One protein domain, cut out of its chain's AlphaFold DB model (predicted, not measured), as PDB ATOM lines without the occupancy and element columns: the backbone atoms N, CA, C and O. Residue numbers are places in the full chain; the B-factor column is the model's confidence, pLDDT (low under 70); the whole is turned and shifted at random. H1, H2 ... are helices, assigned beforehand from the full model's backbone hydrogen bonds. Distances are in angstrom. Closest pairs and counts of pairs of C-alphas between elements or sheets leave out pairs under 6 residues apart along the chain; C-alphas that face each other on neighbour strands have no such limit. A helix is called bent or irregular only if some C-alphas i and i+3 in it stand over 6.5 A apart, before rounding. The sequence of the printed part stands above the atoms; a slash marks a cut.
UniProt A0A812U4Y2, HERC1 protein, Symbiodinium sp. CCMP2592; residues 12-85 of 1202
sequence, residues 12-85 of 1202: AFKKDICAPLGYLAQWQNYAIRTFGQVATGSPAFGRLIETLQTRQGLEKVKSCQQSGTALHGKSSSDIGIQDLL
ATOM      1  N   ALA A  12     169.445 180.030 123.831       85.62
ATOM      2  CA  ALA A  12     170.474 180.992 123.445       85.62
ATOM      3  C   ALA A  12     170.124 181.671 122.110       85.62
ATOM      4  O   ALA A  12     170.160 182.893 122.028       85.62
ATOM      5  N   PHE A  13     169.677 180.927 121.089       91.81
ATOM      6  CA  PHE A  13     169.238 181.520 119.812       91.81
ATOM      7  C   PHE A  13     168.100 182.546 119.991       91.81
ATOM      8  O   PHE A  13     168.151 183.656 119.450       91.81
ATOM      9  N   LYS A  14     167.088 182.208 120.801       89.81
ATOM     10  CA  LYS A  14     165.964 183.103 121.110       89.81
ATOM     11  C   LYS A  14     166.407 184.352 121.887       89.81
ATOM     12  O   LYS A  14     166.001 185.457 121.531       89.81
ATOM     13  N   LYS A  15     167.264 184.195 122.902       91.56
ATOM     14  CA  LYS A  15     167.731 185.297 123.763       91.56
ATOM     15  C   LYS A  15     168.771 186.205 123.098       91.56
ATOM     16  O   LYS A  15     168.730 187.415 123.296       91.56
ATOM     17  N   ASP A  16     169.695 185.633 122.331       90.75
ATOM     18  CA  ASP A  16     170.899 186.329 121.865       90.75
ATOM     19  C   ASP A  16     170.802 186.829 120.419       90.75
ATOM     20  O   ASP A  16     171.576 187.703 120.039       90.75
ATOM     21  N   ILE A  17     169.861 186.303 119.622       92.50
ATOM     22  CA  ILE A  17     169.669 186.686 118.213       92.50
ATOM     23  C   ILE A  17     168.238 187.181 117.961       92.50
ATOM     24  O   ILE A  17     168.060 188.282 117.442       92.50
ATOM     25  N   CYS A  18     167.208 186.429 118.369       94.12
ATOM     26  CA  CYS A  18     165.820 186.797 118.050       94.12
ATOM     27  C   CYS A  18     165.339 188.051 118.801       94.12
ATOM     28  O   CYS A  18     164.751 188.941 118.188       94.12
ATOM     29  N   ALA A  19     165.592 188.147 120.113       93.69
ATOM     30  CA  ALA A  19     165.157 189.300 120.908       93.69
ATOM     31  C   ALA A  19     165.833 190.633 120.492       93.69
ATOM     32  O   ALA A  19     165.105 191.626 120.367       93.69
ATOM     33  N   PRO A  20     167.149 190.682 120.182       95.75
ATOM     34  CA  PRO A  20     167.781 191.875 119.612       95.75
ATOM     35  C   PRO A  20     167.262 192.232 118.212       95.75
ATOM     36  O   PRO A  20     167.001 193.405 117.951       95.75
ATOM     37  N   LEU A  21     167.034 191.249 117.327       96.25
ATOM     38  CA  LEU A  21     166.440 191.500 116.003       96.25
ATOM     39  C   LEU A  21     165.028 192.099 116.103       96.25
ATOM     40  O   LEU A  21     164.706 193.030 115.367       96.25
ATOM     41  N   GLY A  22     164.203 191.623 117.042       95.31
ATOM     42  CA  GLY A  22     162.881 192.199 117.307       95.31
ATOM     43  C   GLY A  22     162.949 193.659 117.769       95.31
ATOM     44  O   GLY A  22     162.185 194.497 117.289       95.31
ATOM     45  N   TYR A  23     163.904 193.990 118.644       94.06
ATOM     46  CA  TYR A  23     164.119 195.359 119.125       94.06
ATOM     47  C   TYR A  23     164.653 196.287 118.016       94.06
ATOM     48  O   TYR A  23     164.173 197.414 117.858       94.06
ATOM     49  N   LEU A  24     165.561 195.789 117.167       96.31
ATOM     50  CA  LEU A  24     166.033 196.491 115.969       96.31
ATOM     51  C   LEU A  24     164.886 196.770 114.981       96.31
ATOM     52  O   LEU A  24     164.771 197.888 114.483       96.31
ATOM     53  N   ALA A  25     164.006 195.795 114.737       95.88
ATOM     54  CA  ALA A  25     162.858 195.954 113.843       95.88
ATOM     55  C   ALA A  25     161.841 196.989 114.365       95.88
ATOM     56  O   ALA A  25     161.298 197.772 113.581       95.88
ATOM     57  N   GLN A  26     161.605 197.054 115.681       93.56
ATOM     58  CA  GLN A  26     160.782 198.111 116.286       93.56
ATOM     59  C   GLN A  26     161.397 199.501 116.058       93.56
ATOM     60  O   GLN A  26     160.695 200.429 115.646       93.56
ATOM     61  N   TRP A  27     162.712 199.644 116.246       94.81
ATOM     62  CA  TRP A  27     163.419 200.904 115.999       94.81
ATOM     63  C   TRP A  27     163.463 201.299 114.518       94.81
ATOM     64  O   TRP A  27     163.254 202.467 114.197       94.81
ATOM     65  N   GLN A  28     163.644 200.341 113.605       94.94
ATOM     66  CA  GLN A  28     163.582 200.579 112.162       94.94
ATOM     67  C   GLN A  28     162.211 201.141 111.758       94.94
ATOM     68  O   GLN A  28     162.134 202.144 111.049       94.94
ATOM     69  N   ASN A  29     161.124 200.552 112.271       92.62
ATOM     70  CA  ASN A  29     159.765 201.049 112.052       92.62
ATOM     71  C   ASN A  29     159.538 202.441 112.666       92.62
ATOM     72  O   ASN A  29     158.887 203.282 112.049       92.62
ATOM     73  N   TYR A  30     160.098 202.722 113.848       91.44
ATOM     74  CA  TYR A  30     160.057 204.056 114.455       91.44
ATOM     75  C   TYR A  30     160.785 205.102 113.592       91.44
ATOM     76  O   TYR A  30     160.225 206.161 113.306       91.44
ATOM     77  N   ALA A  31     161.991 204.794 113.107       87.69
ATOM     78  CA  ALA A  31     162.761 205.680 112.235       87.69
ATOM     79  C   ALA A  31     162.044 205.927 110.893       87.69
ATOM     80  O   ALA A  31     161.945 207.073 110.456       87.69
ATOM     81  N   ILE A  32     161.454 204.890 110.286       91.88
ATOM     82  CA  ILE A  32     160.624 205.025 109.076       91.88
ATOM     83  C   ILE A  32     159.396 205.913 109.336       91.88
ATOM     84  O   ILE A  32     159.095 206.775 108.517       91.88
ATOM     85  N   ARG A  33     158.719 205.787 110.486       87.56
ATOM     86  CA  ARG A  33     157.609 206.689 110.858       87.56
ATOM     87  C   ARG A  33     158.065 208.133 111.096       87.56
ATOM     88  O   ARG A  33     157.344 209.057 110.740       87.56
ATOM     89  N   THR A  34     159.249 208.327 111.677       84.94
ATOM     90  CA  THR A  34     159.781 209.655 112.042       84.94
ATOM     91  C   THR A  34     160.308 210.434 110.835       84.94
ATOM     92  O   THR A  34     160.144 211.650 110.769       84.94
ATOM     93  N   PHE A  35     160.941 209.748 109.878       84.69
ATOM     94  CA  PHE A  35     161.622 210.377 108.738       84.69
ATOM     95  C   PHE A  35     160.961 210.088 107.375       84.69
ATOM     96  O   PHE A  35     161.327 210.707 106.375       84.69
ATOM     97  N   GLY A  36     159.972 209.189 107.317       90.75
ATOM     98  CA  GLY A  36     159.135 208.933 106.142       90.75
ATOM     99  C   GLY A  36     159.928 208.578 104.882       90.75
ATOM    100  O   GLY A  36     160.833 207.740 104.928       90.75
ATOM    101  N   GLN A  37     159.595 209.274 103.782       81.31
ATOM    102  CA  GLN A  37     160.236 209.211 102.453       81.31
ATOM    103  C   GLN A  37     161.768 209.011 102.548       81.31
ATOM    104  O   GLN A  37     162.366 208.131 101.924       81.31
ATOM    105  N   VAL A  38     162.380 209.835 103.406       78.94
ATOM    106  CA  VAL A  38     163.827 210.030 103.567       78.94
ATOM    107  C   VAL A  38     164.526 208.797 104.154       78.94
ATOM    108  O   VAL A  38     165.629 208.469 103.728       78.94
ATOM    109  N   ALA A  39     163.901 208.079 105.096       84.81
ATOM    110  CA  ALA A  39     164.482 206.849 105.646       84.81
ATOM    111  C   ALA A  39     164.388 205.689 104.649       84.81
ATOM    112  O   ALA A  39     165.377 205.005 104.405       84.81
ATOM    113  N   THR A  40     163.222 205.485 104.031       87.19
ATOM    114  CA  THR A  40     163.025 204.386 103.067       87.19
ATOM    115  C   THR A  40     163.807 204.567 101.766       87.19
ATOM    116  O   THR A  40     164.105 203.581 101.102       87.19
ATOM    117  N   GLY A  41     164.142 205.810 101.402       87.06
ATOM    118  CA  GLY A  41     164.933 206.146 100.215       87.06
ATOM    119  C   GLY A  41     166.419 206.425 100.479       87.06
ATOM    120  O   GLY A  41     167.101 206.867  99.557       87.06
ATOM    121  N   SER A  42     166.929 206.227 101.703       91.31
ATOM    122  CA  SER A  42     168.336 206.479 102.054       91.31
ATOM    123  C   SER A  42     169.179 205.197 101.967       91.31
ATOM    124  O   SER A  42     168.982 204.275 102.765       91.31
ATOM    125  N   PRO A  43     170.189 205.138 101.076       88.38
ATOM    126  CA  PRO A  43     171.160 204.049 101.069       88.38
ATOM    127  C   PRO A  43     171.969 203.963 102.373       88.38
ATOM    128  O   PRO A  43     172.351 202.863 102.771       88.38
ATOM    129  N   ALA A  44     172.224 205.086 103.061       85.94
ATOM    130  CA  ALA A  44     172.851 205.059 104.386       85.94
ATOM    131  C   ALA A  44     171.955 204.414 105.457       85.94
ATOM    132  O   ALA A  44     172.478 203.734 106.337       85.94
ATOM    133  N   PHE A  45     170.627 204.568 105.380       92.38
ATOM    134  CA  PHE A  45     169.701 203.893 106.297       92.38
ATOM    135  C   PHE A  45     169.689 202.379 106.063       92.38
ATOM    136  O   PHE A  45     169.762 201.620 107.027       92.38
ATOM    137  N   GLY A  46     169.686 201.944 104.796       92.44
ATOM    138  CA  GLY A  46     169.845 200.532 104.428       92.44
ATOM    139  C   GLY A  46     171.125 199.928 105.012       92.44
ATOM    140  O   GLY A  46     171.048 198.998 105.813       92.44
ATOM    141  N   ARG A  47     172.285 200.541 104.724       92.06
ATOM    142  CA  ARG A  47     173.585 200.109 105.271       92.06
ATOM    143  C   ARG A  47     173.610 200.089 106.802       92.06
ATOM    144  O   ARG A  47     174.154 199.161 107.382       92.06
ATOM    145  N   LEU A  48     173.009 201.076 107.472       91.62
ATOM    146  CA  LEU A  48     172.943 201.114 108.938       91.62
ATOM    147  C   LEU A  48     172.133 199.934 109.506       91.62
ATOM    148  O   LEU A  48     172.544 199.340 110.501       91.62
ATOM    149  N   ILE A  49     171.013 199.568 108.876       95.06
ATOM    150  CA  ILE A  49     170.231 198.385 109.262       95.06
ATOM    151  C   ILE A  49     171.020 197.096 108.995       95.06
ATOM    152  O   ILE A  49     171.062 196.234 109.869       95.06
ATOM    153  N   GLU A  50     171.697 196.980 107.851       93.69
ATOM    154  CA  GLU A  50     172.563 195.837 107.523       93.69
ATOM    155  C   GLU A  50     173.711 195.683 108.537       93.69
ATOM    156  O   GLU A  50     173.881 194.601 109.103       93.69
ATOM    157  N   THR A  51     174.441 196.762 108.864       92.44
ATOM    158  CA  THR A  51     175.481 196.751 109.909       92.44
ATOM    159  C   THR A  51     174.904 196.301 111.256       92.44
ATOM    160  O   THR A  51     175.532 195.502 111.956       92.44
ATOM    161  N   LEU A  52     173.701 196.757 111.622       93.06
ATOM    162  CA  LEU A  52     173.042 196.379 112.878       93.06
ATOM    163  C   LEU A  52     172.500 194.940 112.891       93.06
ATOM    164  O   LEU A  52     172.380 194.363 113.969       93.06
ATOM    165  N   GLN A  53     172.235 194.341 111.727       94.88
ATOM    166  CA  GLN A  53     171.894 192.921 111.580       94.88
ATOM    167  C   GLN A  53     173.126 192.000 111.596       94.88
ATOM    168  O   GLN A  53     172.981 190.797 111.828       94.88
ATOM    169  N   THR A  54     174.345 192.523 111.401       94.31
ATOM    170  CA  THR A  54     175.569 191.734 111.636       94.31
ATOM    171  C   THR A  54     175.661 191.294 113.096       94.31
ATOM    172  O   THR A  54     175.129 191.943 113.994       94.31
ATOM    173  N   ARG A  55     176.417 190.227 113.378       89.69
ATOM    174  CA  ARG A  55     176.613 189.738 114.752       89.69
ATOM    175  C   ARG A  55     177.128 190.820 115.718       89.69
ATOM    176  O   ARG A  55     176.611 190.926 116.823       89.69
ATOM    177  N   GLN A  56     178.096 191.638 115.296       90.38
ATOM    178  CA  GLN A  56     178.620 192.741 116.116       90.38
ATOM    179  C   GLN A  56     177.584 193.863 116.301       90.38
ATOM    180  O   GLN A  56     177.543 194.505 117.349       90.38
ATOM    181  N   GLY A  57     176.725 194.082 115.302       92.19
ATOM    182  CA  GLY A  57     175.552 194.948 115.404       92.19
ATOM    183  C   GLY A  57     174.542 194.442 116.434       92.19
ATOM    184  O   GLY A  57     174.162 195.184 117.335       92.19
ATOM    185  N   LEU A  58     174.176 193.161 116.372       94.31
ATOM    186  CA  LEU A  58     173.227 192.541 117.298       94.31
ATOM    187  C   LEU A  58     173.760 192.465 118.732       94.31
ATOM    188  O   LEU A  58     172.994 192.690 119.664       94.31
ATOM    189  N   GLU A  59     175.059 192.234 118.932       92.94
ATOM    190  CA  GLU A  59     175.693 192.300 120.257       92.94
ATOM    191  C   GLU A  59     175.621 193.732 120.847       92.94
ATOM    192  O   GLU A  59     175.351 193.889 122.041       92.94
ATOM    193  N   LYS A  60     175.717 194.787 120.016       90.62
ATOM    194  CA  LYS A  60     175.466 196.189 120.421       90.62
ATOM    195  C   LYS A  60     173.981 196.470 120.707       90.62
ATOM    196  O   LYS A  60     173.666 197.039 121.749       90.62
ATOM    197  N   VAL A  61     173.061 196.042 119.833       94.81
ATOM    198  CA  VAL A  61     171.600 196.192 120.027       94.81
ATOM    199  C   VAL A  61     171.147 195.497 121.313       94.81
ATOM    200  O   VAL A  61     170.377 196.068 122.086       94.81
ATOM    201  N   LYS A  62     171.670 194.294 121.573       94.38
ATOM    202  CA  LYS A  62     171.449 193.520 122.798       94.38
ATOM    203  C   LYS A  62     171.931 194.268 124.040       94.38
ATOM    204  O   LYS A  62     171.217 194.266 125.036       94.38
ATOM    205  N   SER A  63     173.086 194.935 123.981       91.69
ATOM    206  CA  SER A  63     173.586 195.762 125.087       91.69
ATOM    207  C   SER A  63     172.591 196.877 125.447       91.69
ATOM    208  O   SER A  63     172.130 196.939 126.584       91.69
ATOM    209  N   CYS A  64     172.142 197.667 124.462       90.75
ATOM    210  CA  CYS A  64     171.125 198.706 124.679       90.75
ATOM    211  C   CYS A  64     169.775 198.136 125.166       90.75
ATOM    212  O   CYS A  64     169.101 198.744 125.995       90.75
ATOM    213  N   GLN A  65     169.373 196.958 124.673       93.44
ATOM    214  CA  GLN A  65     168.170 196.259 125.138       93.44
ATOM    215  C   GLN A  65     168.289 195.828 126.610       93.44
ATOM    216  O   GLN A  65     167.306 195.879 127.344       93.44
ATOM    217  N   GLN A  66     169.483 195.416 127.045       92.25
ATOM    218  CA  GLN A  66     169.762 194.980 128.415       92.25
ATOM    219  C   GLN A  66     169.944 196.149 129.395       92.25
ATOM    220  O   GLN A  66     169.595 195.997 130.562       92.25
ATOM    221  N   SER A  67     170.425 197.310 128.940       88.19
ATOM    222  CA  SER A  67     170.504 198.535 129.751       88.19
ATOM    223  C   SER A  67     169.192 199.331 129.809       88.19
ATOM    224  O   SER A  67     169.098 200.301 130.557       88.19
ATOM    225  N   GLY A  68     168.185 198.977 129.000       89.62
ATOM    226  CA  GLY A  68     166.954 199.763 128.839       89.62
ATOM    227  C   GLY A  68     167.146 201.084 128.075       89.62
ATOM    228  O   GLY A  68     166.220 201.898 127.988       89.62
ATOM    229  N   THR A  69     168.334 201.311 127.507       86.06
ATOM    230  CA  THR A  69     168.656 202.513 126.734       86.06
ATOM    231  C   THR A  69     167.974 202.439 125.367       86.06
ATOM    232  O   THR A  69     168.088 201.455 124.628       86.06
ATOM    233  N   ALA A  70     167.247 203.496 124.998       84.12
ATOM    234  CA  ALA A  70     166.618 203.572 123.684       84.12
ATOM    235  C   ALA A  70     167.701 203.592 122.592       84.12
ATOM    236  O   ALA A  70     168.671 204.334 122.700       84.12
ATOM    237  N   LEU A  71     167.520 202.832 121.506       87.69
ATOM    238  CA  LEU A  71     168.536 202.705 120.443       87.69
ATOM    239  C   LEU A  71     168.921 204.050 119.784       87.69
ATOM    240  O   LEU A  71     170.030 204.184 119.268       87.69
ATOM    241  N   HIS A  72     168.045 205.062 119.846       81.19
ATOM    242  CA  HIS A  72     168.322 206.431 119.393       81.19
ATOM    243  C   HIS A  72     168.993 207.346 120.444       81.19
ATOM    244  O   HIS A  72     169.470 208.412 120.062       81.19
ATOM    245  N   GLY A  73     169.076 206.935 121.716       77.44
ATOM    246  CA  GLY A  73     169.471 207.760 122.870       77.44
ATOM    247  C   GLY A  73     168.348 208.699 123.339       77.44
ATOM    248  O   GLY A  73     167.595 209.210 122.514       77.44
ATOM    249  N   LYS A  74     168.207 208.927 124.653       61.16
ATOM    250  CA  LYS A  74     167.218 209.883 125.217       61.16
ATOM    251  C   LYS A  74     167.826 211.237 125.603       61.16
ATOM    252  O   LYS A  74     167.102 212.222 125.714       61.16
ATOM    253  N   SER A  75     169.136 211.286 125.815       54.22
ATOM    254  CA  SER A  75     169.903 212.457 126.253       54.22
ATOM    255  C   SER A  75     171.344 212.357 125.729       54.22
ATOM    256  O   SER A  75     171.700 211.390 125.059       54.22
ATOM    257  N   SER A  76     172.195 213.328 126.067       50.75
ATOM    258  CA  SER A  76     173.651 213.235 125.884       50.75
ATOM    259  C   SER A  76     174.342 212.246 126.839       50.75
ATOM    260  O   SER A  76     175.512 211.941 126.631       50.75
ATOM    261  N   SER A  77     173.642 211.747 127.866       50.34
ATOM    262  CA  SER A  77     174.127 210.727 128.809       50.34
ATOM    263  C   SER A  77     173.616 209.309 128.501       50.34
ATOM    264  O   SER A  77     174.312 208.340 128.790       50.34
ATOM    265  N   ASP A  78     172.446 209.168 127.866       57.31
ATOM    266  CA  ASP A  78     171.889 207.887 127.406       57.31
ATOM    267  C   ASP A  78     172.527 207.479 126.061       57.31
ATOM    268  O   ASP A  78     171.999 207.763 124.980       57.31
ATOM    269  N   ILE A  79     173.685 206.812 126.129       60.94
ATOM    270  CA  ILE A  79     174.502 206.423 124.964       60.94
ATOM    271  C   ILE A  79     173.770 205.381 124.092       60.94
ATOM    272  O   ILE A  79     173.829 204.174 124.327       60.94
ATOM    273  N   GLY A  80     173.079 205.860 123.055       76.94
ATOM    274  CA  GLY A  80     172.479 205.029 122.005       76.94
ATOM    275  C   GLY A  80     173.476 204.589 120.920       76.94
ATOM    276  O   GLY A  80     174.682 204.826 120.997       76.94
ATOM    277  N   ILE A  81     172.964 204.010 119.828       75.38
ATOM    278  CA  ILE A  81     173.781 203.523 118.695       75.38
ATOM    279  C   ILE A  81     174.593 204.633 117.999       75.38
ATOM    280  O   ILE A  81     175.579 204.332 117.323       75.38
ATOM    281  N   GLN A  82     174.220 205.906 118.175       66.00
ATOM    282  CA  GLN A  82     174.800 207.045 117.449       66.00
ATOM    283  C   GLN A  82     176.330 207.159 117.573       66.00
ATOM    284  O   GLN A  82     176.977 207.571 116.612       66.00
ATOM    285  N   ASP A  83     176.913 206.742 118.701       60.66
ATOM    286  CA  ASP A  83     178.370 206.713 118.885       60.66
ATOM    287  C   ASP A  83     179.012 205.367 118.525       60.66
ATOM    288  O   ASP A  83     180.163 205.328 118.088       60.66
ATOM    289  N   LEU A  84     178.263 204.266 118.618       60.06
ATOM    290  CA  LEU A  84     178.741 202.920 118.283       60.06
ATOM    291  C   LEU A  84     178.807 202.646 116.772       60.06
ATOM    292  O   LEU A  84     179.486 201.694 116.376       60.06
ATOM    293  N   LEU A  85     178.109 203.444 115.953       69.62
ATOM    294  CA  LEU A  85     178.168 203.481 114.482       69.62
ATOM    295  C   LEU A  85     178.243 204.937 113.981       69.62
ATOM    296  O   LEU A  85     177.533 205.365 113.069       69.62
TER     297      LEU A  85
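Overview. This is residues 12 to 85 of the 1202 residues of the protein "HERC1 protein" of Symbiodinium sp. CCMP2592 (UniProt A0A812U4Y2). One long helix, H1, spans the domain; the chain turns through the short H2 at its far end and H3 runs back beside H1, after which H4 crosses H1 near a right angle and packs on it. From H4 a long loop swings out and folds back to a last short helix, H5, beside H4. The printed part has 74 residues with five named helices in the order H1, H2, H3, H4, H5 and no named strand; the class is all helix. The whole is compact, with a radius of gyration of the C-alphas of 12.1 A and spans of 36 by 28 by 18 A.

Arrangement. H1, residues 12 to 35, touches H4, residues 55 to 67, with its residues 16 to 24 alone. The closest C-alphas, those of Pro 20 and Lys 62, are 5.1 A apart, and the two lines are about perpendicular, at 83 degrees. H1 only just touches H3, residues 43 to 53, with 3 pairs of C-alphas within 8 A; the closest are those of Leu 21 and Gln 53, 7.2 A apart. H1 and H3 run opposite ways at a shallow tilt of 20 degrees. H1 and H2, residues 37 to 40, touch only at the corner, and only just, with 3 pairs within 8 A; the closest C-alphas are those of Ile 32 and Ala 39, 5.5 A apart. H2 and H3 are close but not clearly touching, with the C-alphas of Ala 39 and Phe 45 closest at 6.0 A. H3 and H4 touch only at the corner, Thr 51 and Gly 57 having the closest C-alphas at 5.8 A; their lines are about perpendicular, at 77 degrees. H4 only just touches H5, residues 81 to 84, with 3 pairs within 8 A; the closest C-alphas, those of Lys 60 and Ile 81, are 7.7 A apart. H5 is apart from H1, H2 and H3, and H2 is apart from H4. In H3 and H4 every O i to N i+4 pair is within hydrogen-bond range, in H1 17 of 20 are, and H2 and H5 are too short for such a pair.

Along the chain. H1 begins at C-alpha 12, (170.474, 180.992, 123.445), and measures 34.0 A to C-alpha 35, at (161.622, 210.377, 108.738). It is irregular, but only just: C-alphas 16 and 19 are 6.54 A apart. H4 measures 18.4 A, H3 15.3 A, H2 5.6 A and H5 5.0 A, from first to last C-alpha. H5 ends at C-alpha 84, (178.741, 202.920, 118.283).

Size, cuts and confidence. The C-alphas of Ala 12 and Gln 37, the two farthest apart, are 36.6 A apart. The printed part has no cut. The link H4 to H5, residues 68 to 80, is long; the other three are tight. Residues 33 to 38, of which 33 to 35 belong to H1, stand free. The mean pLDDT of the printed part is 86.0, and residues 74 to 79 and 82 to 85 are under 70.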